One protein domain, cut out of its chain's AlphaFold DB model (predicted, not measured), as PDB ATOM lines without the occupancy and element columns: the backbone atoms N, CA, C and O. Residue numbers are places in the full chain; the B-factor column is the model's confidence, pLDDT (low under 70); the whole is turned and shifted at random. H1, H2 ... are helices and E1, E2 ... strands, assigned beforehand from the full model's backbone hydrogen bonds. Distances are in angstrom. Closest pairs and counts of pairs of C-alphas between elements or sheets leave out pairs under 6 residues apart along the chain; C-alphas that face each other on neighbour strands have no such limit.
ATOM      1  N   PHE A  10     -18.846  19.867  53.726       88.62
ATOM      2  CA  PHE A  10     -19.862  18.993  53.143       88.62
ATOM      3  C   PHE A  10     -20.581  19.709  51.997       88.62
ATOM      4  O   PHE A  10     -21.164  20.769  52.193       88.62
ATOM      5  N   LEU A  11     -20.519  19.142  50.790       89.94
ATOM      6  CA  LEU A  11     -21.106  19.720  49.582       89.94
ATOM      7  C   LEU A  11     -22.220  18.814  49.060       89.94
ATOM      8  O   LEU A  11     -21.997  17.635  48.785       89.94
ATOM      9  N   HIS A  12     -23.403  19.382  48.905       90.19
ATOM     10  CA  HIS A  12     -24.632  18.708  48.520       90.19
ATOM     11  C   HIS A  12     -24.995  19.104  47.092       90.19
ATOM     12  O   HIS A  12     -25.189  20.283  46.803       90.19
ATOM     13  N   LEU A  13     -25.082  18.123  46.196       83.06
ATOM     14  CA  LEU A  13     -25.602  18.338  44.848       83.06
ATOM     15  C   LEU A  13     -27.117  18.118  44.886       83.06
ATOM     16  O   LEU A  13     -27.576  16.983  45.043       83.06
ATOM     17  N   SER A  14     -27.871  19.203  44.701       67.62
ATOM     18  CA  SER A  14     -29.281  19.389  45.104       67.62
ATOM     19  C   SER A  14     -29.477  19.689  46.607       67.62
ATOM     20  O   SER A  14     -28.797  19.084  47.440       67.62
ATOM     21  N   PRO A  15     -30.417  20.590  46.970       52.78
ATOM     22  CA  PRO A  15     -30.821  20.833  48.361       52.78
ATOM     23  C   PRO A  15     -31.433  19.574  49.021       52.78
ATOM     24  O   PRO A  15     -31.797  18.622  48.319       52.78
ATOM     25  N   PRO A  16     -31.518  19.521  50.366       47.59
ATOM     26  CA  PRO A  16     -31.905  18.322  51.110       47.59
ATOM     27  C   PRO A  16     -33.378  17.947  50.897       47.59
ATOM     28  O   PRO A  16     -34.187  18.743  50.431       47.59
ATOM     29  N   GLY A  17     -33.729  16.717  51.280       47.50
ATOM     30  CA  GLY A  17     -35.099  16.193  51.209       47.50
ATOM     31  C   GLY A  17     -35.357  15.222  50.053       47.50
ATOM     32  O   GLY A  17     -36.394  14.570  50.038       47.50
ATOM     33  N   ARG A  18     -34.408  15.053  49.121       54.41
ATOM     34  CA  ARG A  18     -34.401  13.924  48.174       54.41
ATOM     35  C   ARG A  18     -33.437  12.840  48.644       54.41
ATOM     36  O   ARG A  18     -32.260  13.121  48.877       54.41
ATOM     37  N   GLU A  19     -33.923  11.602  48.729       52.66
ATOM     38  CA  GLU A  19     -33.107  10.423  49.065       52.66
ATOM     39  C   GLU A  19     -31.965  10.205  48.048       52.66
ATOM     40  O   GLU A  19     -30.885   9.736  48.408       52.66
ATOM     41  N   ASP A  20     -32.152  10.686  46.815       60.12
ATOM     42  CA  ASP A  20     -31.179  10.670  45.716       60.12
ATOM     43  C   ASP A  20     -30.085  11.768  45.779       60.12
ATOM     44  O   ASP A  20     -29.339  11.981  44.819       60.12
ATOM     45  N   GLY A  21     -29.961  12.510  46.884       77.81
ATOM     46  CA  GLY A  21     -28.976  13.591  47.010       77.81
ATOM     47  C   GLY A  21     -27.525  13.101  47.146       77.81
ATOM     48  O   GLY A  21     -27.193  12.370  48.092       77.81
ATOM     49  N   VAL A  22     -26.627  13.573  46.268       87.81
ATOM     50  CA  VAL A  22     -25.178  13.310  46.381       87.81
ATOM     51  C   VAL A  22     -24.559  14.201  47.459       87.81
ATOM     52  O   VAL A  22     -24.714  15.421  47.432       87.81
ATOM     53  N   LEU A  23     -23.812  13.579  48.372       90.75
ATOM     54  CA  LEU A  23     -23.021  14.237  49.408       90.75
ATOM     55  C   LEU A  23     -21.534  14.005  49.149       90.75
ATOM     56  O   LEU A  23     -21.047  12.871  49.221       90.75
ATOM     57  N   LEU A  24     -20.809  15.090  48.907       91.69
ATOM     58  CA  LEU A  24     -19.357  15.118  48.836       91.69
ATOM     59  C   LEU A  24     -18.773  15.658  50.144       91.69
ATOM     60  O   LEU A  24     -19.308  16.582  50.750       91.69
ATOM     61  N   ARG A  25     -17.632  15.111  50.555       89.75
ATOM     62  CA  ARG A  25     -16.859  15.556  51.714       89.75
ATOM     63  C   ARG A  25     -15.484  15.998  51.249       89.75
ATOM     64  O   ARG A  25     -14.657  15.163  50.884       89.75
ATOM     65  N   CYS A  26     -15.239  17.303  51.238       84.00
ATOM     66  CA  CYS A  26     -13.917  17.845  50.961       84.00
ATOM     67  C   CYS A  26     -13.139  18.001  52.272       84.00
ATOM     68  O   CYS A  26     -13.652  18.563  53.238       84.00
ATOM     69  N   VAL A  27     -11.917  17.469  52.308       73.25
ATOM     70  CA  VAL A  27     -11.075  17.388  53.522       73.25
ATOM     71  C   VAL A  27      -9.814  18.253  53.441       73.25
ATOM     72  O   VAL A  27      -9.012  18.272  54.365       73.25
ATOM     73  N   MET A  28      -9.623  18.966  52.328       67.69
ATOM     74  CA  MET A  28      -8.551  19.943  52.148       67.69
ATOM     75  C   MET A  28      -9.078  21.143  51.373       67.69
ATOM     76  O   MET A  28      -9.798  20.980  50.390       67.69
ATOM     77  N   PHE A  29      -8.661  22.340  51.756       75.62
ATOM     78  CA  PHE A  29      -9.008  23.575  51.068       75.62
ATOM     79  C   PHE A  29      -7.801  24.517  51.031       75.62
ATOM     80  O   PHE A  29      -7.051  24.619  51.998       75.62
ATOM     81  N   ASP A  30      -7.622  25.178  49.890       70.38
ATOM     82  CA  ASP A  30      -6.547  26.131  49.606       70.38
ATOM     83  C   ASP A  30      -7.193  27.427  49.102       70.38
ATOM     84  O   ASP A  30      -7.370  27.641  47.899       70.38
ATOM     85  N   TRP A  31      -7.637  28.261  50.047       84.38
ATOM     86  CA  TRP A  31      -8.299  29.549  49.811       84.38
ATOM     87  C   TRP A  31      -9.501  29.431  48.861       84.38
ATOM     88  O   TRP A  31     -10.584  29.016  49.261       84.38
ATOM     89  N   PHE A  32      -9.343  29.779  47.585       84.88
ATOM     90  CA  PHE A  32     -10.421  29.720  46.594       84.88
ATOM     91  C   PHE A  32     -10.665  28.318  46.007       84.88
ATOM     92  O   PHE A  32     -11.539  28.165  45.150       84.88
ATOM     93  N   ARG A  33      -9.905  27.299  46.438       81.56
ATOM     94  CA  ARG A  33      -9.895  25.948  45.857       81.56
ATOM     95  C   ARG A  33     -10.262  24.872  46.878       81.56
ATOM     96  O   ARG A  33      -9.831  24.914  48.027       81.56
ATOM     97  N   LEU A  34     -11.001  23.866  46.412       81.31
ATOM     98  CA  LEU A  34     -11.289  22.631  47.142       81.31
ATOM     99  C   LEU A  34     -10.380  21.503  46.637       81.31
ATOM    100  O   LEU A  34     -10.286  21.256  45.431       81.31
ATOM    101  N   GLY A  35      -9.686  20.859  47.573       77.62
ATOM    102  CA  GLY A  35      -8.716  19.794  47.337       77.62
ATOM    103  C   GLY A  35      -9.366  18.414  47.311       77.62
ATOM    104  O   GLY A  35     -10.405  18.228  46.685       77.62
ATOM    105  N   ALA A  36      -8.739  17.435  47.968       78.88
ATOM    106  CA  ALA A  36      -9.193  16.045  47.961       78.88
ATOM    107  C   ALA A  36     -10.637  15.896  48.469       78.88
ATOM    108  O   ALA A  36     -11.027  16.484  49.487       78.88
ATOM    109  N   THR A  37     -11.414  15.075  47.762       83.69
ATOM    110  CA  THR A  37     -12.860  14.943  47.965       83.69
ATOM    111  C   THR A  37     -13.283  13.478  47.953       83.69
ATOM    112  O   THR A  37     -12.890  12.693  47.088       83.69
ATOM    113  N   GLU A  38     -14.113  13.113  48.926       88.25
ATOM    114  CA  GLU A  38     -14.779  11.819  49.035       88.25
ATOM    115  C   GLU A  38     -16.252  11.936  48.630       88.25
ATOM    116  O   GLU A  38     -16.920  12.899  48.997       88.25
ATOM    117  N   VAL A  39     -16.775  10.934  47.926       89.81
ATOM    118  CA  VAL A  39     -18.219  10.728  47.755       89.81
ATOM    119  C   VAL A  39     -18.717   9.936  48.963       89.81
ATOM    120  O   VAL A  39     -18.398   8.754  49.103       89.81
ATOM    121  N   VAL A  40     -19.467  10.588  49.852       89.56
ATOM    122  CA  VAL A  40     -20.006   9.979  51.082       89.56
ATOM    123  C   VAL A  40     -21.345   9.299  50.813       89.56
ATOM    124  O   VAL A  40     -21.578   8.193  51.296       89.56
ATOM    125  N   ARG A  41     -22.209   9.941  50.019       89.44
ATOM    126  CA  ARG A  41     -23.507   9.409  49.586       89.44
ATOM    127  C   ARG A  41     -23.734   9.749  48.119       89.44
ATOM    128  O   ARG A  41     -23.382  10.842  47.687       89.44
ATOM    129  N   ALA A  42     -24.335   8.828  47.381       88.06
ATOM    130  CA  ALA A  42     -24.874   9.024  46.040       88.06
ATOM    131  C   ALA A  42     -25.995   7.989  45.807       88.06
ATOM    132  O   ALA A  42     -25.994   6.967  46.503       88.06
ATOM    133  N   PRO A  43     -26.920   8.205  44.852       85.62
ATOM    134  CA  PRO A  43     -27.911   7.198  44.471       85.62
ATOM    135  C   PRO A  43     -27.259   5.871  44.075       85.62
ATOM    136  O   PRO A  43     -26.196   5.862  43.453       85.62
ATOM    137  N   ALA A  44     -27.923   4.744  44.341       82.06
ATOM    138  CA  ALA A  44     -27.384   3.412  44.034       82.06
ATOM    139  C   ALA A  44     -27.076   3.191  42.534       82.06
ATOM    140  O   ALA A  44     -26.197   2.400  42.187       82.06
ATOM    141  N   ALA A  45     -27.759   3.915  41.640       81.00
ATOM    142  CA  ALA A  45     -27.496   3.900  40.200       81.00
ATOM    143  C   ALA A  45     -26.182   4.613  39.798       81.00
ATOM    144  O   ALA A  45     -25.622   4.330  38.736       81.00
ATOM    145  N   VAL A  46     -25.662   5.520  40.635       84.00
ATOM    146  CA  VAL A  46     -24.523   6.400  40.326       84.00
ATOM    147  C   VAL A  46     -23.199   5.688  40.614       84.00
ATOM    148  O   VAL A  46     -22.682   5.669  41.731       84.00
ATOM    149  N   LYS A  47     -22.606   5.104  39.568       86.25
ATOM    150  CA  LYS A  47     -21.339   4.356  39.647       86.25
ATOM    151  C   LYS A  47     -20.115   5.280  39.595       86.25
ATOM    152  O   LYS A  47     -19.457   5.400  38.564       86.25
ATOM    153  N   VAL A  48     -19.788   5.899  40.727       87.75
ATOM    154  CA  VAL A  48     -18.590   6.745  40.915       87.75
ATOM    155  C   VAL A  48     -17.541   6.090  41.823       87.75
ATOM    156  O   VAL A  48     -17.811   5.120  42.533       87.75
ATOM    157  N   ARG A  49     -16.304   6.602  41.803       83.56
ATOM    158  CA  ARG A  49     -15.276   6.213  42.782       83.56
ATOM    159  C   ARG A  49     -15.603   6.866  44.124       83.56
ATOM    160  O   ARG A  49     -16.151   7.957  44.169       83.56
ATOM    161  N   ARG A  50     -15.191   6.240  45.228       83.25
ATOM    162  CA  ARG A  50     -15.361   6.837  46.562       83.25
ATOM    163  C   ARG A  50     -14.428   8.029  46.817       83.25
ATOM    164  O   ARG A  50     -14.808   8.927  47.548       83.25
ATOM    165  N   TYR A  51     -13.233   8.054  46.227       81.69
ATOM    166  CA  TYR A  51     -12.212   9.075  46.497       81.69
ATOM    167  C   TYR A  51     -11.627   9.652  45.209       81.69
ATOM    168  O   TYR A  51     -11.337   8.899  44.273       81.69
ATOM    169  N   TYR A  52     -11.396  10.963  45.223       81.06
ATOM    170  CA  TYR A  52     -10.843  11.759  44.130       81.06
ATOM    171  C   TYR A  52      -9.759  12.714  44.643       81.06
ATOM    172  O   TYR A  52      -9.763  13.119  45.809       81.06
ATOM    173  N   SER A  53      -8.820  13.074  43.768       74.69
ATOM    174  CA  SER A  53      -7.671  13.918  44.120       74.69
ATOM    175  C   SER A  53      -8.038  15.390  44.306       74.69
ATOM    176  O   SER A  53      -7.387  16.092  45.081       74.69
ATOM    177  N   THR A  54      -9.094  15.848  43.630       76.56
ATOM    178  CA  THR A  54      -9.590  17.227  43.680       76.56
ATOM    179  C   THR A  54     -11.119  17.268  43.615       76.56
ATOM    180  O   THR A  54     -11.749  16.346  43.087       76.56
ATOM    181  N   PHE A  55     -11.724  18.360  44.089       84.38
ATOM    182  CA  PHE A  55     -13.166  18.576  43.965       84.38
ATOM    183  C   PHE A  55     -13.654  18.598  42.503       84.38
ATOM    184  O   PHE A  55     -14.623  17.894  42.225       84.38
ATOM    185  N   PRO A  56     -13.014  19.303  41.540       81.69
ATOM    186  CA  PRO A  56     -13.455  19.271  40.144       81.69
ATOM    187  C   PRO A  56     -13.447  17.865  39.526       81.69
ATOM    188  O   PRO A  56     -14.340  17.547  38.747       81.69
ATOM    189  N   GLU A  57     -12.493  17.001  39.903       81.06
ATOM    190  CA  GLU A  57     -12.458  15.594  39.467       81.06
ATOM    191  C   GLU A  57     -13.668  14.811  40.009       81.06
ATOM    192  O   GLU A  57     -14.361  14.138  39.243       81.06
ATOM    193  N   ALA A  58     -13.964  14.944  41.310       85.94
ATOM    194  CA  ALA A  58     -15.129  14.311  41.934       85.94
ATOM    195  C   ALA A  58     -16.442  14.794  41.309       85.94
ATOM    196  O   ALA A  58     -17.301  13.999  40.933       85.94
ATOM    197  N   ALA A  59     -16.575  16.111  41.185       86.06
ATOM    198  CA  ALA A  59     -17.795  16.769  40.764       86.06
ATOM    199  C   ALA A  59     -18.082  16.573  39.265       86.06
ATOM    200  O   ALA A  59     -19.238  16.388  38.891       86.06
ATOM    201  N   SER A  60     -17.046  16.521  38.415       83.88
ATOM    202  CA  SER A  60     -17.170  16.109  37.008       83.88
ATOM    203  C   SER A  60     -17.588  14.640  36.893       83.88
ATOM    204  O   SER A  60     -18.532  14.328  36.169       83.88
ATOM    205  N   ALA A  61     -16.975  13.727  37.658       85.81
ATOM    206  CA  ALA A  61     -17.353  12.312  37.623       85.81
ATOM    207  C   ALA A  61     -18.804  12.071  38.082       85.81
ATOM    208  O   ALA A  61     -19.507  11.250  37.491       85.81
ATOM    209  N   VAL A  62     -19.268  12.813  39.092       87.00
ATOM    210  CA  VAL A  62     -20.671  12.820  39.535       87.00
ATOM    211  C   VAL A  62     -21.597  13.402  38.461       87.00
ATOM    212  O   VAL A  62     -22.611  12.782  38.148       87.00
ATOM    213  N   ALA A  63     -21.248  14.536  37.844       84.12
ATOM    214  CA  ALA A  63     -22.046  15.149  36.779       84.12
ATOM    215  C   ALA A  63     -22.202  14.224  35.555       84.12
ATOM    216  O   ALA A  63     -23.313  14.079  35.031       84.12
ATOM    217  N   VAL A  64     -21.128  13.528  35.160       84.25
ATOM    218  CA  VAL A  64     -21.146  12.520  34.088       84.25
ATOM    219  C   VAL A  64     -22.049  11.348  34.466       84.25
ATOM    220  O   VAL A  64     -22.887  10.951  33.662       84.25
ATOM    221  N   ALA A  65     -21.919  10.814  35.683       86.06
ATOM    222  CA  ALA A  65     -22.685   9.648  36.122       86.06
ATOM    223  C   ALA A  65     -24.182   9.935  36.358       86.06
ATOM    224  O   ALA A  65     -24.992   9.024  36.214       86.06
ATOM    225  N   LEU A  66     -24.555  11.175  36.700       83.94
ATOM    226  CA  LEU A  66     -25.952  11.602  36.870       83.94
ATOM    227  C   LEU A  66     -26.621  12.072  35.574       83.94
ATOM    228  O   LEU A  66     -27.826  11.908  35.419       83.94
ATOM    229  N   SER A  67     -25.876  12.735  34.684       79.69
ATOM    230  CA  SER A  67     -26.471  13.543  33.604       79.69
ATOM    231  C   SER A  67     -25.708  13.521  32.277       79.69
ATOM    232  O   SER A  67     -26.047  14.268  31.365       79.69
ATOM    233  N   GLY A  68     -24.630  12.738  32.161       77.69
ATOM    234  CA  GLY A  68     -23.745  12.725  30.987       77.69
ATOM    235  C   GLY A  68     -22.907  13.999  30.788       77.69
ATOM    236  O   GLY A  68     -22.006  14.017  29.947       77.69
ATOM    237  N   ARG A  69     -23.151  15.061  31.570       76.19
ATOM    238  CA  ARG A  69     -22.444  16.346  31.484       76.19
ATOM    239  C   ARG A  69     -21.010  16.209  31.998       76.19
ATOM    240  O   ARG A  69     -20.794  15.791  33.129       76.19
ATOM    241  N   ARG A  70     -20.026  16.599  31.179       68.31
ATOM    242  CA  ARG A  70     -18.595  16.581  31.557       68.31
ATOM    243  C   ARG A  70     -18.198  17.743  32.473       68.31
ATOM    244  O   ARG A  70     -17.309  17.580  33.306       68.31
ATOM    245  N   SER A  71     -18.863  18.888  32.332       69.94
ATOM    246  CA  SER A  71     -18.601  20.102  33.111       69.94
ATOM    247  C   SER A  71     -19.364  20.105  34.437       69.94
ATOM    248  O   SER A  71     -20.500  19.641  34.509       69.94
ATOM    249  N   CYS A  72     -18.755  20.691  35.466       68.12
ATOM    250  CA  CYS A  72     -19.350  20.917  36.782       68.12
ATOM    251  C   CYS A  72     -19.337  22.419  37.101       68.12
ATOM    252  O   CYS A  72     -18.292  23.060  36.974       68.12
ATOM    253  N   TYR A  73     -20.446  22.949  37.621       74.69
ATOM    254  CA  TYR A  73     -20.542  24.331  38.095       74.69
ATOM    255  C   TYR A  73     -20.729  24.369  39.616       74.69
ATOM    256  O   TYR A  73     -21.562  23.652  40.159       74.69
ATOM    257  N   TRP A  74     -19.982  25.227  40.317       77.69
ATOM    258  CA  TRP A  74     -20.042  25.302  41.787       77.69
ATOM    259  C   TRP A  74     -21.393  25.767  42.331       77.69
ATOM    260  O   TRP A  74     -21.764  25.346  43.418       77.69
ATOM    261  N   LYS A  75     -22.144  26.562  41.561       78.69
ATOM    262  CA  LYS A  75     -23.528  26.954  41.878       78.69
ATOM    263  C   LYS A  75     -24.505  25.773  41.998       78.69
ATOM    264  O   LYS A  75     -25.590  25.936  42.532       78.69
ATOM    265  N   GLU A  76     -24.150  24.587  41.492       83.06
ATOM    266  CA  GLU A  76     -24.965  23.373  41.663       83.06
ATOM    267  C   GLU A  76     -24.748  22.713  43.040       83.06
ATOM    268  O   GLU A  76     -25.535  21.857  43.444       83.06
ATOM    269  N   TYR A  77     -23.695  23.109  43.768       88.00
ATOM    270  CA  TYR A  77     -23.327  22.553  45.067       88.00
ATOM    271  C   TYR A  77     -23.686  23.515  46.198       88.00
ATOM    272  O   TYR A  77     -23.137  24.612  46.307       88.00
ATOM    273  N   MET A  78     -24.563  23.055  47.083       90.56
ATOM    274  CA  MET A  78     -24.961  23.754  48.301       90.56
ATOM    275  C   MET A  78     -24.184  23.210  49.505       90.56
ATOM    276  O   MET A  78     -23.759  22.056  49.519       90.56
ATOM    277  N   VAL A  79     -24.015  24.021  50.539       89.94
ATOM    278  CA  VAL A  79     -23.401  23.642  51.816       89.94
ATOM    279  C   VAL A  79     -24.375  24.041  52.916       89.94
ATOM    280  O   VAL A  79     -24.810  25.192  52.942       89.94
ATOM    281  N   TYR A  80     -24.698  23.116  53.824       90.06
ATOM    282  CA  TYR A  80     -25.416  23.478  55.045       90.06
ATOM    283  C   TYR A  80     -24.426  24.056  56.049       90.06
ATOM    284  O   TYR A  80     -23.432  23.403  56.403       90.06
ATOM    285  N   VAL A  81     -24.664  25.298  56.465       89.19
ATOM    286  CA  VAL A  81     -23.761  26.051  57.334       89.19
ATOM    287  C   VAL A  81     -24.468  26.631  58.544       89.19
ATOM    288  O   VAL A  81     -25.564  27.171  58.449       89.19
ATOM    289  N   ARG A  82     -23.783  26.595  59.686       88.81
ATOM    290  CA  ARG A  82     -24.142  27.357  60.884       88.81
ATOM    291  C   ARG A  82     -23.043  28.364  61.193       88.81
ATOM    292  O   ARG A  82     -21.863  28.000  61.218       88.81
ATOM    293  N   CYS A  83     -23.410  29.616  61.438       84.00
ATOM    294  CA  CYS A  83     -22.468  30.667  61.804       84.00
ATOM    295  C   CYS A  83     -23.134  31.773  62.620       84.00
ATOM    296  O   CYS A  83     -24.351  31.914  62.590       84.00
ATOM    297  N   ASP A  84     -22.324  32.602  63.279       78.56
ATOM    298  CA  ASP A  84     -22.821  33.651  64.183       78.56
ATOM    299  C   ASP A  84     -23.240  34.942  63.443       78.56
ATOM    300  O   ASP A  84     -23.014  36.047  63.930       78.56
ATOM    301  N   LEU A  85     -23.746  34.836  62.205       77.44
ATOM    302  CA  LEU A  85     -24.420  35.960  61.536       77.44
ATOM    303  C   LEU A  85     -25.934  35.880  61.753       77.44
ATOM    304  O   LEU A  85     -26.465  34.780  61.908       77.44
ATOM    305  N   PRO A  86     -26.645  37.017  61.656       75.31
ATOM    306  CA  PRO A  86     -28.056  37.001  61.301       75.31
ATOM    307  C   PRO A  86     -28.247  36.199  60.007       75.31
ATOM    308  O   PRO A  86     -27.602  36.487  58.997       75.31
ATOM    309  N   GLN A  87     -29.111  35.189  60.050       78.75
ATOM    310  CA  GLN A  87     -29.508  34.446  58.856       78.75
ATOM    311  C   GLN A  87     -30.495  35.297  58.030       78.75
ATOM    312  O   GLN A  87     -31.319  36.003  58.620       78.75
ATOM    313  N   PRO A  88     -30.463  35.229  56.687       84.31
ATOM    314  CA  PRO A  88     -29.591  34.380  55.877       84.31
ATOM    315  C   PRO A  88     -28.214  35.009  55.609       84.31
ATOM    316  O   PRO A  88     -28.083  36.222  55.447       84.31
ATOM    317  N   PHE A  89     -27.199  34.170  55.435       85.19
ATOM    318  CA  PHE A  89     -25.829  34.478  55.028       85.19
ATOM    319  C   PHE A  89     -25.758  35.389  53.803       85.19
ATOM    320  O   PHE A  89     -24.893  36.256  53.706       85.19
ATOM    321  N   THR A  90     -26.690  35.219  52.865       85.94
ATOM    322  CA  THR A  90     -26.795  36.037  51.649       85.94
ATOM    323  C   THR A  90     -27.141  37.501  51.925       85.94
ATOM    324  O   THR A  90     -26.860  38.348  51.079       85.94
ATOM    325  N   SER A  91     -27.685  37.823  53.105       86.81
ATOM    326  CA  SER A  91     -27.917  39.198  53.570       86.81
ATOM    327  C   SER A  91     -26.682  39.853  54.207       86.81
ATOM    328  O   SER A  91     -26.692  41.052  54.491       86.81
ATOM    329  N   ALA A  92     -25.594  39.100  54.411       86.31
ATOM    330  CA  ALA A  92     -24.373  39.608  55.020       86.31
ATOM    331  C   ALA A  92     -23.685  40.669  54.133       86.31
ATOM    332  O   ALA A  92     -23.407  40.399  52.957       86.31
ATOM    333  N   PRO A  93     -23.314  41.847  54.676       86.88
ATOM    334  CA  PRO A  93     -22.577  42.860  53.925       86.88
ATOM    335  C   PRO A  93     -21.272  42.303  53.336       86.88
ATOM    336  O   PRO A  93     -20.392  41.835  54.057       86.88
ATOM    337  N   GLY A  94     -21.138  42.357  52.009       84.62
ATOM    338  CA  GLY A  94     -19.977  41.819  51.293       84.62
ATOM    339  C   GLY A  94     -20.113  40.370  50.800       84.62
ATOM    340  O   GLY A  94     -19.176  39.872  50.165       84.62
ATOM    341  N   CYS A  95     -21.255  39.708  51.024       89.94
ATOM    342  CA  CYS A  95     -21.571  38.428  50.388       89.94
ATOM    343  C   CYS A  95     -21.591  38.560  48.852       89.94
ATOM    344  O   CYS A  95     -22.142  39.515  48.310       89.94
ATOM    345  N   GLY A  96     -20.978  37.608  48.144       90.88
ATOM    346  CA  GLY A  96     -21.050  37.484  46.683       90.88
ATOM    347  C   GLY A  96     -20.380  38.597  45.864       90.88
ATOM    348  O   GLY A  96     -20.542  38.632  44.648       90.88
ATOM    349  N   THR A  97     -19.616  39.494  46.489       92.00
ATOM    350  CA  THR A  97     -19.061  40.694  45.829       92.00
ATOM    351  C   THR A  97     -17.951  40.427  44.807       92.00
ATOM    352  O   THR A  97     -17.609  41.327  44.042       92.00
ATOM    353  N   LEU A  98     -17.383  39.215  44.757       91.62
ATOM    354  CA  LEU A  98     -16.341  38.847  43.795       91.62
ATOM    355  C   LEU A  98     -16.858  37.836  42.766       91.62
ATOM    356  O   LEU A  98     -17.024  36.653  43.071       91.62
ATOM    357  N   GLN A  99     -17.040  38.282  41.523       90.56
ATOM    358  CA  GLN A  99     -17.344  37.411  40.388       90.56
ATOM    359  C   GLN A  99     -16.233  36.370  40.182       90.56
ATOM    360  O   GLN A  99     -15.044  36.693  40.200       90.56
ATOM    361  N   CYS A 100     -16.612  35.106  39.986       84.94
ATOM    362  CA  CYS A 100     -15.676  34.007  39.788       84.94
ATOM    363  C   CYS A 100     -15.986  33.230  38.506       84.94
ATOM    364  O   CYS A 100     -16.805  32.307  38.471       84.94
ATOM    365  N   ASP A 101     -15.259  33.605  37.464       83.62
ATOM    366  CA  ASP A 101     -15.275  32.955  36.164       83.62
ATOM    367  C   ASP A 101     -14.763  31.503  36.188       83.62
ATOM    368  O   ASP A 101     -13.923  31.122  37.009       83.62
ATOM    369  N   PHE A 102     -15.253  30.717  35.232       73.38
ATOM    370  CA  PHE A 102     -14.782  29.390  34.861       73.38
ATOM    371  C   PHE A 102     -14.317  29.413  33.409       73.38
ATOM    372  O   PHE A 102     -15.115  29.645  32.498       73.38
ATOM    373  N   CYS A 103     -13.028  29.162  33.196       66.62
ATOM    374  CA  CYS A 103     -12.449  29.091  31.861       66.62
ATOM    375  C   CYS A 103     -12.517  27.658  31.311       66.62
ATOM    376  O   CYS A 103     -11.941  26.733  31.900       66.62
ATOM    377  N   LEU A 104     -13.174  27.505  30.160       63.31
ATOM    378  CA  LEU A 104     -13.269  26.271  29.377       63.31
ATOM    379  C   LEU A 104     -12.931  26.594  27.918       63.31
ATOM    380  O   LEU A 104     -13.494  27.527  27.357       63.31
ATOM    381  N   ASP A 105     -11.988  25.859  27.325       59.28
ATOM    382  CA  ASP A 105     -11.605  25.965  25.905       59.28
ATOM    383  C   ASP A 105     -11.337  27.407  25.409       59.28
ATOM    384  O   ASP A 105     -11.666  27.789  24.289       59.28
ATOM    385  N   GLY A 106     -10.730  28.231  26.271       55.94
ATOM    386  CA  GLY A 106     -10.403  29.636  25.994       55.94
ATOM    387  C   GLY A 106     -11.557  30.628  26.194       55.94
ATOM    388  O   GLY A 106     -11.317  31.833  26.194       55.94
ATOM    389  N   GLN A 107     -12.782  30.154  26.430       56.72
ATOM    390  CA  GLN A 107     -13.934  30.989  26.764       56.72
ATOM    391  C   GLN A 107     -14.096  31.122  28.283       56.72
ATOM    392  O   GLN A 107     -13.938  30.156  29.033       56.72
ATOM    393  N   SER A 108     -14.421  32.334  28.738       64.44
ATOM    394  CA  SER A 108     -14.756  32.613  30.137       64.44
ATOM    395  C   SER A 108     -16.270  32.642  30.311       64.44
ATOM    396  O   SER A 108     -16.955  33.366  29.590       64.44
ATOM    397  N   MET A 109     -16.796  31.887  31.275       71.62
ATOM    398  CA  MET A 109     -18.201  31.962  31.685       71.62
ATOM    399  C   MET A 109     -18.298  32.218  33.186       71.62
ATOM    400  O   MET A 109     -17.576  31.604  33.971       71.62
ATOM    401  N   ILE A 110     -19.230  33.074  33.610       65.94
ATOM    402  CA  ILE A 110     -19.495  33.308  35.036       65.94
ATOM    403  C   ILE A 110     -20.075  32.024  35.640       65.94
ATOM    404  O   ILE A 110     -21.185  31.613  35.297       65.94
ATOM    405  N   ALA A 111     -19.330  31.377  36.540       72.12
ATOM    406  CA  ALA A 111     -19.757  30.114  37.142       72.12
ATOM    407  C   ALA A 111     -20.366  30.276  38.536       72.12
ATOM    408  O   ALA A 111     -21.232  29.483  38.904       72.12
ATOM    409  N   THR A 112     -19.899  31.256  39.314       85.00
ATOM    410  CA  THR A 112     -20.394  31.567  40.663       85.00
ATOM    411  C   THR A 112     -19.796  32.900  41.149       85.00
ATOM    412  O   THR A 112     -19.027  33.548  40.435       85.00
ATOM    413  N   HIS A 113     -20.104  33.284  42.383       90.31
ATOM    414  CA  HIS A 113     -19.497  34.407  43.095       90.31
ATOM    415  C   HIS A 113     -18.678  33.900  44.297       90.31
ATOM    416  O   HIS A 113     -18.639  32.703  44.582       90.31
ATOM    417  N   ALA A 114     -17.972  34.799  44.975       91.56
ATOM    418  CA  ALA A 114     -17.264  34.565  46.230       91.56
ATOM    419  C   ALA A 114     -17.430  35.783  47.151       91.56
ATOM    420  O   ALA A 114     -17.780  36.872  46.688       91.56
ATOM    421  N   SER A 115     -17.126  35.614  48.438       92.94
ATOM    422  CA  SER A 115     -17.310  36.642  49.471       92.94
ATOM    423  C   SER A 115     -15.988  36.961  50.193       92.94
ATOM    424  O   SER A 115     -15.827  36.600  51.359       92.94
ATOM    425  N   PRO A 116     -15.012  37.640  49.553       90.50
ATOM    426  CA  PRO A 116     -13.709  37.940  50.160       90.50
ATOM    427  C   PRO A 116     -13.788  38.701  51.485       90.50
ATOM    428  O   PRO A 116     -13.025  38.409  52.402       90.50
ATOM    429  N   SER A 117     -14.739  39.632  51.614       86.62
ATOM    430  CA  SER A 117     -15.002  40.371  52.857       86.62
ATOM    431  C   SER A 117     -15.421  39.451  54.009       86.62
ATOM    432  O   SER A 117     -15.211  39.775  55.174       86.62
ATOM    433  N   LEU A 118     -15.961  38.277  53.677       85.38
ATOM    434  CA  LEU A 118     -16.363  37.233  54.608       85.38
ATOM    435  C   LEU A 118     -15.288  36.136  54.751       85.38
ATOM    436  O   LEU A 118     -15.566  35.098  55.322       85.38
ATOM    437  N   ALA A 119     -14.045  36.340  54.300       79.81
ATOM    438  CA  ALA A 119     -12.943  35.403  54.568       79.81
ATOM    439  C   ALA A 119     -12.554  35.347  56.066       79.81
ATOM    440  O   ALA A 119     -12.109  34.319  56.569       79.81
ATOM    441  N   ALA A 120     -12.667  36.495  56.746       71.94
ATOM    442  CA  ALA A 120     -12.304  36.803  58.140       71.94
ATOM    443  C   ALA A 120     -13.139  36.250  59.314       71.94
ATOM    444  O   ALA A 120     -13.002  36.797  60.398       71.94
ATOM    445  N   LEU A 121     -14.042  35.292  59.154       79.06
ATOM    446  CA  LEU A 121     -15.054  34.859  60.140       79.06
ATOM    447  C   LEU A 121     -14.715  33.652  61.110       79.06
ATOM    448  O   LEU A 121     -13.566  33.490  61.483       79.06
ATOM    449  N   GLU A 122     -15.724  32.808  61.484       80.12
ATOM    450  CA  GLU A 122     -15.856  31.316  61.747       80.12
ATOM    451  C   GLU A 122     -17.241  30.670  61.292       80.12
ATOM    452  O   GLU A 122     -18.298  31.219  61.571       80.12
ATOM    453  N   VAL A 123     -17.280  29.548  60.527       82.38
ATOM    454  CA  VAL A 123     -18.479  28.807  59.985       82.38
ATOM    455  C   VAL A 123     -18.351  27.318  60.322       82.38
ATOM    456  O   VAL A 123     -17.279  26.743  60.159       82.38
ATOM    457  N   THR A 124     -19.450  26.656  60.679       86.38
ATOM    458  CA  THR A 124     -19.531  25.189  60.793       86.38
ATOM    459  C   THR A 124     -20.243  24.598  59.582       86.38
ATOM    460  O   THR A 124     -21.349  25.031  59.278       86.38
ATOM    461  N   SER A 125     -19.646  23.606  58.910       87.81
ATOM    462  CA  SER A 125     -20.297  22.853  57.826       87.81
ATOM    463  C   SER A 125     -20.855  21.535  58.357       87.81
ATOM    464  O   SER A 125     -20.162  20.802  59.066       87.81
ATOM    465  N   LEU A 126     -22.103  21.235  58.009       86.75
ATOM    466  CA  LEU A 126     -22.863  20.092  58.515       86.75
ATOM    467  C   LEU A 126     -23.263  19.157  57.363       86.75
ATOM    468  O   LEU A 126     -23.470  19.596  56.235       86.75
ATOM    469  N   SER A 127     -23.363  17.854  57.639       87.12
ATOM    470  CA  SER A 127     -23.664  16.811  56.639       87.12
ATOM    471  C   SER A 127     -25.158  16.575  56.382       87.12
ATOM    472  O   SER A 127     -25.525  15.720  55.570       87.12
ATOM    473  N   SER A 128     -26.022  17.266  57.118       85.62
ATOM    474  CA  SER A 128     -27.476  17.108  57.125       85.62
ATOM    475  C   SER A 128     -28.118  18.397  57.618       85.62
ATOM    476  O   SER A 128     -27.538  19.065  58.470       85.62
ATOM    477  N   ASP A 129     -29.314  18.697  57.112       88.75
ATOM    478  CA  ASP A 129     -30.168  19.738  57.681       88.75
ATOM    479  C   ASP A 129     -30.620  19.309  59.084       88.75
ATOM    480  O   ASP A 129     -31.141  18.203  59.245       88.75
ATOM    481  N   ASP A 130     -30.375  20.148  60.086       85.81
ATOM    482  CA  ASP A 130     -30.819  19.956  61.473       85.81
ATOM    483  C   ASP A 130     -31.674  21.135  61.979       85.81
ATOM    484  O   ASP A 130     -31.982  21.216  63.168       85.81
ATOM    485  N   GLY A 131     -32.054  22.057  61.086       87.00
ATOM    486  CA  GLY A 131     -32.755  23.297  61.414       87.00
ATOM    487  C   GLY A 131     -31.916  24.364  62.138       87.00
ATOM    488  O   GLY A 131     -32.443  25.442  62.402       87.00
ATOM    489  N   SER A 132     -30.638  24.117  62.467       87.38
ATOM    490  CA  SER A 132     -29.779  25.070  63.203       87.38
ATOM    491  C   SER A 132     -28.935  25.996  62.315       87.38
ATOM    492  O   SER A 132     -28.206  26.855  62.819       87.38
ATOM    493  N   GLY A 133     -29.012  25.823  60.997       88.81
ATOM    494  CA  GLY A 133     -28.242  26.547  59.992       88.81
ATOM    495  C   GLY A 133     -29.032  26.802  58.709       88.81
ATOM    496  O   GLY A 133     -30.257  26.721  58.676       88.81
ATOM    497  N   GLU A 134     -28.313  27.095  57.633       89.69
ATOM    498  CA  GLU A 134     -28.881  27.508  56.352       89.69
ATOM    499  C   GLU A 134     -28.120  26.936  55.147       89.69
ATOM    500  O   GLU A 134     -26.976  26.490  55.257       89.69
ATOM    501  N   TRP A 135     -28.758  26.966  53.976       89.88
ATOM    502  CA  TRP A 135     -28.192  26.466  52.723       89.88
ATOM    503  C   TRP A 135     -27.563  27.584  51.900       89.88
ATOM    504  O   TRP A 135     -28.258  28.458  51.388       89.88
ATOM    505  N   VAL A 136     -26.247  27.506  51.709       89.88
ATOM    506  CA  VAL A 136     -25.465  28.509  50.973       89.88
ATOM    507  C   VAL A 136     -24.769  27.852  49.783       89.88
ATOM    508  O   VAL A 136     -24.244  26.745  49.903       89.88
ATOM    509  N   GLU A 137     -24.734  28.520  48.626       89.88
ATOM    510  CA  GLU A 137     -23.924  28.057  47.491       89.88
ATOM    511  C   GLU A 137     -22.447  27.936  47.897       89.88
ATOM    512  O   GLU A 137     -21.851  28.873  48.435       89.88
ATOM    513  N   ALA A 138     -21.809  26.817  47.556       88.19
ATOM    514  CA  ALA A 138     -20.411  26.547  47.892       88.19
ATOM    515  C   ALA A 138     -19.437  27.627  47.387       88.19
ATOM    516  O   ALA A 138     -18.376  27.840  47.976       88.19
ATOM    517  N   GLY A 139     -19.790  28.313  46.294       89.00
ATOM    518  CA  GLY A 139     -19.017  29.431  45.763       89.00
ATOM    519  C   GLY A 139     -18.972  30.629  46.711       89.00
ATOM    520  O   GLY A 139     -17.882  31.156  46.944       89.00
ATOM    521  N   LEU A 140     -20.116  31.004  47.300       90.31
ATOM    522  CA  LEU A 140     -20.274  32.181  48.166       90.31
ATOM    523  C   LEU A 140     -19.471  32.078  49.465       90.31
ATOM    524  O   LEU A 140     -19.040  33.101  49.989       90.31
ATOM    525  N   LEU A 141     -19.216  30.862  49.951       89.31
ATOM    526  CA  LEU A 141     -18.396  30.605  51.142       89.31
ATOM    527  C   LEU A 141     -16.886  30.781  50.908       89.31
ATOM    528  O   LEU A 141     -16.099  30.645  51.845       89.31
ATOM    529  N   ARG A 142     -16.449  31.056  49.672       90.00
ATOM    530  CA  ARG A 142     -15.030  31.286  49.373       90.00
ATOM    531  C   ARG A 142     -14.586  32.701  49.752       90.00
ATOM    532  O   ARG A 142     -15.328  33.651  49.499       90.00
ATOM    533  N   PRO A 143     -13.330  32.867  50.203       88.44
ATOM    534  CA  PRO A 143     -12.286  31.841  50.307       88.44
ATOM    535  C   PRO A 143     -12.337  31.032  51.616       88.44
ATOM    536  O   PRO A 143     -12.578  31.561  52.696       88.44
ATOM    537  N   PHE A 144     -12.014  29.744  51.518       84.00
ATOM    538  CA  PHE A 144     -11.900  28.817  52.639       84.00
ATOM    539  C   PHE A 144     -10.560  29.005  53.364       84.00
ATOM    540  O   PHE A 144      -9.511  28.534  52.916       84.00
ATOM    541  N   VAL A 145     -10.590  29.710  54.491       78.94
ATOM    542  CA  VAL A 145      -9.394  30.001  55.292       78.94
ATOM    543  C   VAL A 145      -9.028  28.812  56.199       78.94
ATOM    544  O   VAL A 145      -9.883  28.357  56.965       78.94
ATOM    545  N   PRO A 146      -7.769  28.325  56.184       70.25
ATOM    546  CA  PRO A 146      -7.300  27.299  57.117       70.25
ATOM    547  C   PRO A 146      -7.392  27.743  58.584       70.25
ATOM    548  O   PRO A 146      -7.043  28.879  58.934       70.25
ATOM    549  N   ARG A 147      -7.816  26.829  59.465       71.06
ATOM    550  CA  ARG A 147      -7.912  27.071  60.913       71.06
ATOM    551  C   ARG A 147      -6.550  27.478  61.491       71.06
ATOM    552  O   ARG A 147      -5.521  26.925  61.120       71.06
ATOM    553  N   GLY A 148      -6.551  28.462  62.391       70.44
ATOM    554  CA  GLY A 148      -5.332  29.037  62.979       70.44
ATOM    555  C   GLY A 148      -4.684  30.167  62.166       70.44
ATOM    556  O   GLY A 148      -3.765  30.812  62.662       70.44
ATOM    557  N   THR A 149      -5.170  30.480  60.957       74.38
ATOM    558  CA  THR A 149      -4.642  31.616  60.179       74.38
ATOM    559  C   THR A 149      -5.001  32.954  60.843       74.38
ATOM    560  O   THR A 149      -6.176  33.241  61.110       74.38
ATOM    561  N   ALA A 150      -3.992  33.796  61.093       78.69
ATOM    562  CA  ALA A 150      -4.170  35.125  61.680       78.69
ATOM    563  C   ALA A 150      -4.883  36.092  60.703       78.69
ATOM    564  O   ALA A 150      -4.536  36.093  59.518       78.69
ATOM    565  N   PRO A 151      -5.815  36.960  61.153       78.50
ATOM    566  CA  PRO A 151      -6.605  37.824  60.261       78.50
ATOM    567  C   PRO A 151      -5.782  38.711  59.312       78.50
ATOM    568  O   PRO A 151      -6.132  38.851  58.143       78.50
ATOM    569  N   ALA A 152      -4.639  39.238  59.764       78.25
ATOM    570  CA  ALA A 152      -3.735  40.030  58.923       78.25
ATOM    571  C   ALA A 152      -3.131  39.219  57.754       78.25
ATOM    572  O   ALA A 152      -2.945  39.744  56.656       78.25
ATOM    573  N   ILE A 153      -2.869  37.922  57.965       82.75
ATOM    574  CA  ILE A 153      -2.421  37.004  56.906       82.75
ATOM    575  C   ILE A 153      -3.573  36.733  55.933       82.75
ATOM    576  O   ILE A 153      -3.335  36.701  54.727       82.75
ATOM    577  N   VAL A 154      -4.808  36.593  56.437       84.00
ATOM    578  CA  VAL A 154      -6.008  36.406  55.605       84.00
ATOM    579  C   VAL A 154      -6.190  37.571  54.642       84.00
ATOM    580  O   VAL A 154      -6.168  37.349  53.436       84.00
ATOM    581  N   ALA A 155      -6.289  38.804  55.144       84.88
ATOM    582  CA  ALA A 155      -6.518  39.979  54.302       84.88
ATOM    583  C   ALA A 155      -5.451  40.120  53.200       84.88
ATOM    584  O   ALA A 155      -5.788  40.237  52.019       84.88
ATOM    585  N   ARG A 156      -4.161  40.012  53.563       85.56
ATOM    586  CA  ARG A 156      -3.052  40.092  52.598       85.56
ATOM    587  C   ARG A 156      -3.118  38.977  51.555       85.56
ATOM    588  O   ARG A 156      -2.996  39.247  50.365       85.56
ATOM    589  N   ARG A 157      -3.317  37.725  51.983       86.38
ATOM    590  CA  ARG A 157      -3.286  36.569  51.077       86.38
ATOM    591  C   ARG A 157      -4.503  36.512  50.151       86.38
ATOM    592  O   ARG A 157      -4.362  36.111  48.999       86.38
ATOM    593  N   VAL A 158      -5.670  36.959  50.616       89.31
ATOM    594  CA  VAL A 158      -6.864  37.114  49.776       89.31
ATOM    595  C   VAL A 158      -6.627  38.170  48.697       89.31
ATOM    596  O   VAL A 158      -6.860  37.881  47.527       89.31
ATOM    597  N   ALA A 159      -6.079  39.341  49.041       89.00
ATOM    598  CA  ALA A 159      -5.721  40.365  48.054       89.00
ATOM    599  C   ALA A 159      -4.662  39.871  47.040       89.00
ATOM    600  O   ALA A 159      -4.794  40.090  45.831       89.00
ATOM    601  N   ASP A 160      -3.647  39.138  47.508       87.25
ATOM    602  CA  ASP A 160      -2.635  38.486  46.666       87.25
ATOM    603  C   ASP A 160      -3.245  37.496  45.661       87.25
ATOM    604  O   ASP A 160      -2.902  37.513  44.481       87.25
ATOM    605  N   ASP A 161      -4.136  36.609  46.106       87.06
ATOM    606  CA  ASP A 161      -4.719  35.580  45.239       87.06
ATOM    607  C   ASP A 161      -5.832  36.145  44.330       87.06
ATOM    608  O   ASP A 161      -6.043  35.625  43.228       87.06
ATOM    609  N   ILE A 162      -6.481  37.251  44.721       89.75
ATOM    610  CA  ILE A 162      -7.391  38.014  43.852       89.75
ATOM    611  C   ILE A 162      -6.617  38.703  42.725       89.75
ATOM    612  O   ILE A 162      -6.923  38.460  41.558       89.75
ATOM    613  N   SER A 163      -5.588  39.494  43.051       87.69
ATOM    614  CA  SER A 163      -4.764  40.204  42.054       87.69
ATOM    615  C   SER A 163      -4.072  39.247  41.077       87.69
ATOM    616  O   SER A 163      -4.011  39.516  39.879       87.69
ATOM    617  N   LYS A 164      -3.649  38.068  41.553       85.44
ATOM    618  CA  LYS A 164      -3.081  36.981  40.735       85.44
ATOM    619  C   LYS A 164      -4.140  36.121  40.021       85.44
ATOM    620  O   LYS A 164      -3.802  35.054  39.515       85.44
ATOM    621  N   ARG A 165      -5.414  36.546  39.993       85.56
ATOM    622  CA  ARG A 165      -6.542  35.877  39.306       85.56
ATOM    623  C   ARG A 165      -6.791  34.409  39.707       85.56
ATOM    624  O   ARG A 165      -7.484  33.677  39.006       85.56
ATOM    625  N   LYS A 166      -6.297  33.966  40.869       83.06
ATOM    626  CA  LYS A 166      -6.419  32.572  41.346       83.06
ATOM    627  C   LYS A 166      -7.798  32.213  41.915       83.06
ATOM    628  O   LYS A 166      -8.032  31.045  42.223       83.06
ATOM    629  N   HIS A 167      -8.669  33.207  42.089       84.75
ATOM    630  CA  HIS A 167     -10.057  33.050  42.527       84.75
ATOM    631  C   HIS A 167     -10.976  32.494  41.424       84.75
ATOM    632  O   HIS A 167     -11.985  31.846  41.726       84.75
ATOM    633  N   HIS A 168     -10.596  32.701  40.158       82.81
ATOM    634  CA  HIS A 168     -11.217  32.046  39.015       82.81
ATOM    635  C   HIS A 168     -10.921  30.546  39.006       82.81
ATOM    636  O   HIS A 168      -9.911  30.059  39.528       82.81
ATOM    637  N   MET A 169     -11.810  29.816  38.353       71.50
ATOM    638  CA  MET A 169     -11.670  28.402  38.078       71.50
ATOM    639  C   MET A 169     -11.166  28.180  36.655       71.50
ATOM    640  O   MET A 169     -11.557  28.880  35.724       71.50
ATOM    641  N   SER A 170     -10.372  27.137  36.456       62.19
ATOM    642  CA  SER A 170     -10.056  26.634  35.122       62.19
ATOM    643  C   SER A 170     -10.238  25.126  35.072       62.19
ATOM    644  O   SER A 170      -9.947  24.419  36.043       62.19
ATOM    645  N   HIS A 171     -10.674  24.621  33.919       46.88
ATOM    646  CA  HIS A 171     -10.492  23.213  33.596       46.88
ATOM    647  C   HIS A 171      -9.011  22.992  33.262       46.88
ATOM    648  O   HIS A 171      -8.605  22.954  32.103       46.88
TER     649      HIS A 171
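Overview. This is residues 10 to 171 of the 354 residues of an uncharacterized protein of Emiliania huxleyi (UniProt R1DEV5). A strongly twisted, branched sheet of six strands, E1 E2 E3 E4 E7 E8, makes the main body, with helix H1 over one face of its E1 to E3 part, while a separate two-stranded hairpin, E5 and E6, forms a second piece and helix H2 lies at one end of the longest axis, away from the sheet. Long links fill much of the rest, and the one after E8, residues 138 to 150, comes within 3 A of the mean of the C-alphas. The printed part has 162 residues, with two named helices and eight named strands in the order E1 E2 E3 H1 E4 E5 E6 E7 E8 H2; under half of the residues are in these elements, and the class is mixed, helices and strands. Neighbour strands in both sheets are antiparallel, and the branched one has no single order across it. The whole is compact, with a radius of gyration of the C-alphas of 15.5 A, and spans 47 by 42 by 26 A.

Arrangement. Begin with E4, residues 77 to 83, the strand with three neighbours. On one side of it you find E1, residues 10 to 13, beside residues 77 to 79, and E7, residues 123 to 126, beside residues 80 to 83; on the other side is E8, residues 134 to 137, beside residues 78 to 81. Look for N 12 and O 78 at 2.8 A, N 124 and O 82 at 2.8 A, and N 79 and O 136 at 2.8 A, each within hydrogen-bond range. On the other side of E1 from E4 is E2, residues 22 to 26, with N 11 and O 24 at 2.8 A; E1 lies on one side of E2 and the edge strand E3, residues 37 to 41, on the other side, with N 25 and O 38 at 2.8 A. E1, E2 and E3 form a meander, each strand the antiparallel neighbour of the one before, and both steps are hairpins. H1, residues 55 to 67, is on this sheet at a height over the sheet of 9.1 A; it lies over E2 and runs along the strands, at 5 degrees to E2 on the local plane. The closest C-alphas of H1 and E3 are those of Phe 55 and Thr 37, 5.4 A apart. In the second sheet, E5, residues 98 to 104, and E6, residues 107 to 114, form a hairpin at 146 degrees between directions, with N 102 and O 109 at 2.8 A; E6 bends by 55 degrees at residue 111. Residues 102 to 103 of E5 also pair with residues 169 to 170, parallel. H2, residues 151 to 163, is not on the branched sheet and is apart from E5 and E6. In H1 and H2 every O i to N i+4 pair is within hydrogen-bond range.

Along the chain. Find C-alpha 10 at (-19.862, 18.993, 53.143), where E1 begins; it is 10.1 A long, E2 13.0 A and E3 12.1 A. H1 runs 17.6 A from C-alpha 55 at (-13.166, 18.576, 43.965). E4 covers 18.6 A, E5 19.4 A and E6 20.1 A, while E7 and E8 measure 9.9 A and 10.2 A. H2 runs 18.5 A and ends at C-alpha 163, at (-4.764, 40.204, 42.054).

Size, cuts and confidence. The two C-alphas farthest apart are those of Ala 45 and Ala 152, 47.1 A. The printed part has no cut. The long links are E3 to H1, E4 to E5 and E8 to H2; E5 to E6 is tight. The mean pLDDT of the printed part is 81.1, and 20 residues are under 70: residues 14 to 20, 28, 70 to 72, 103 to 108, 110 and 170 to 171.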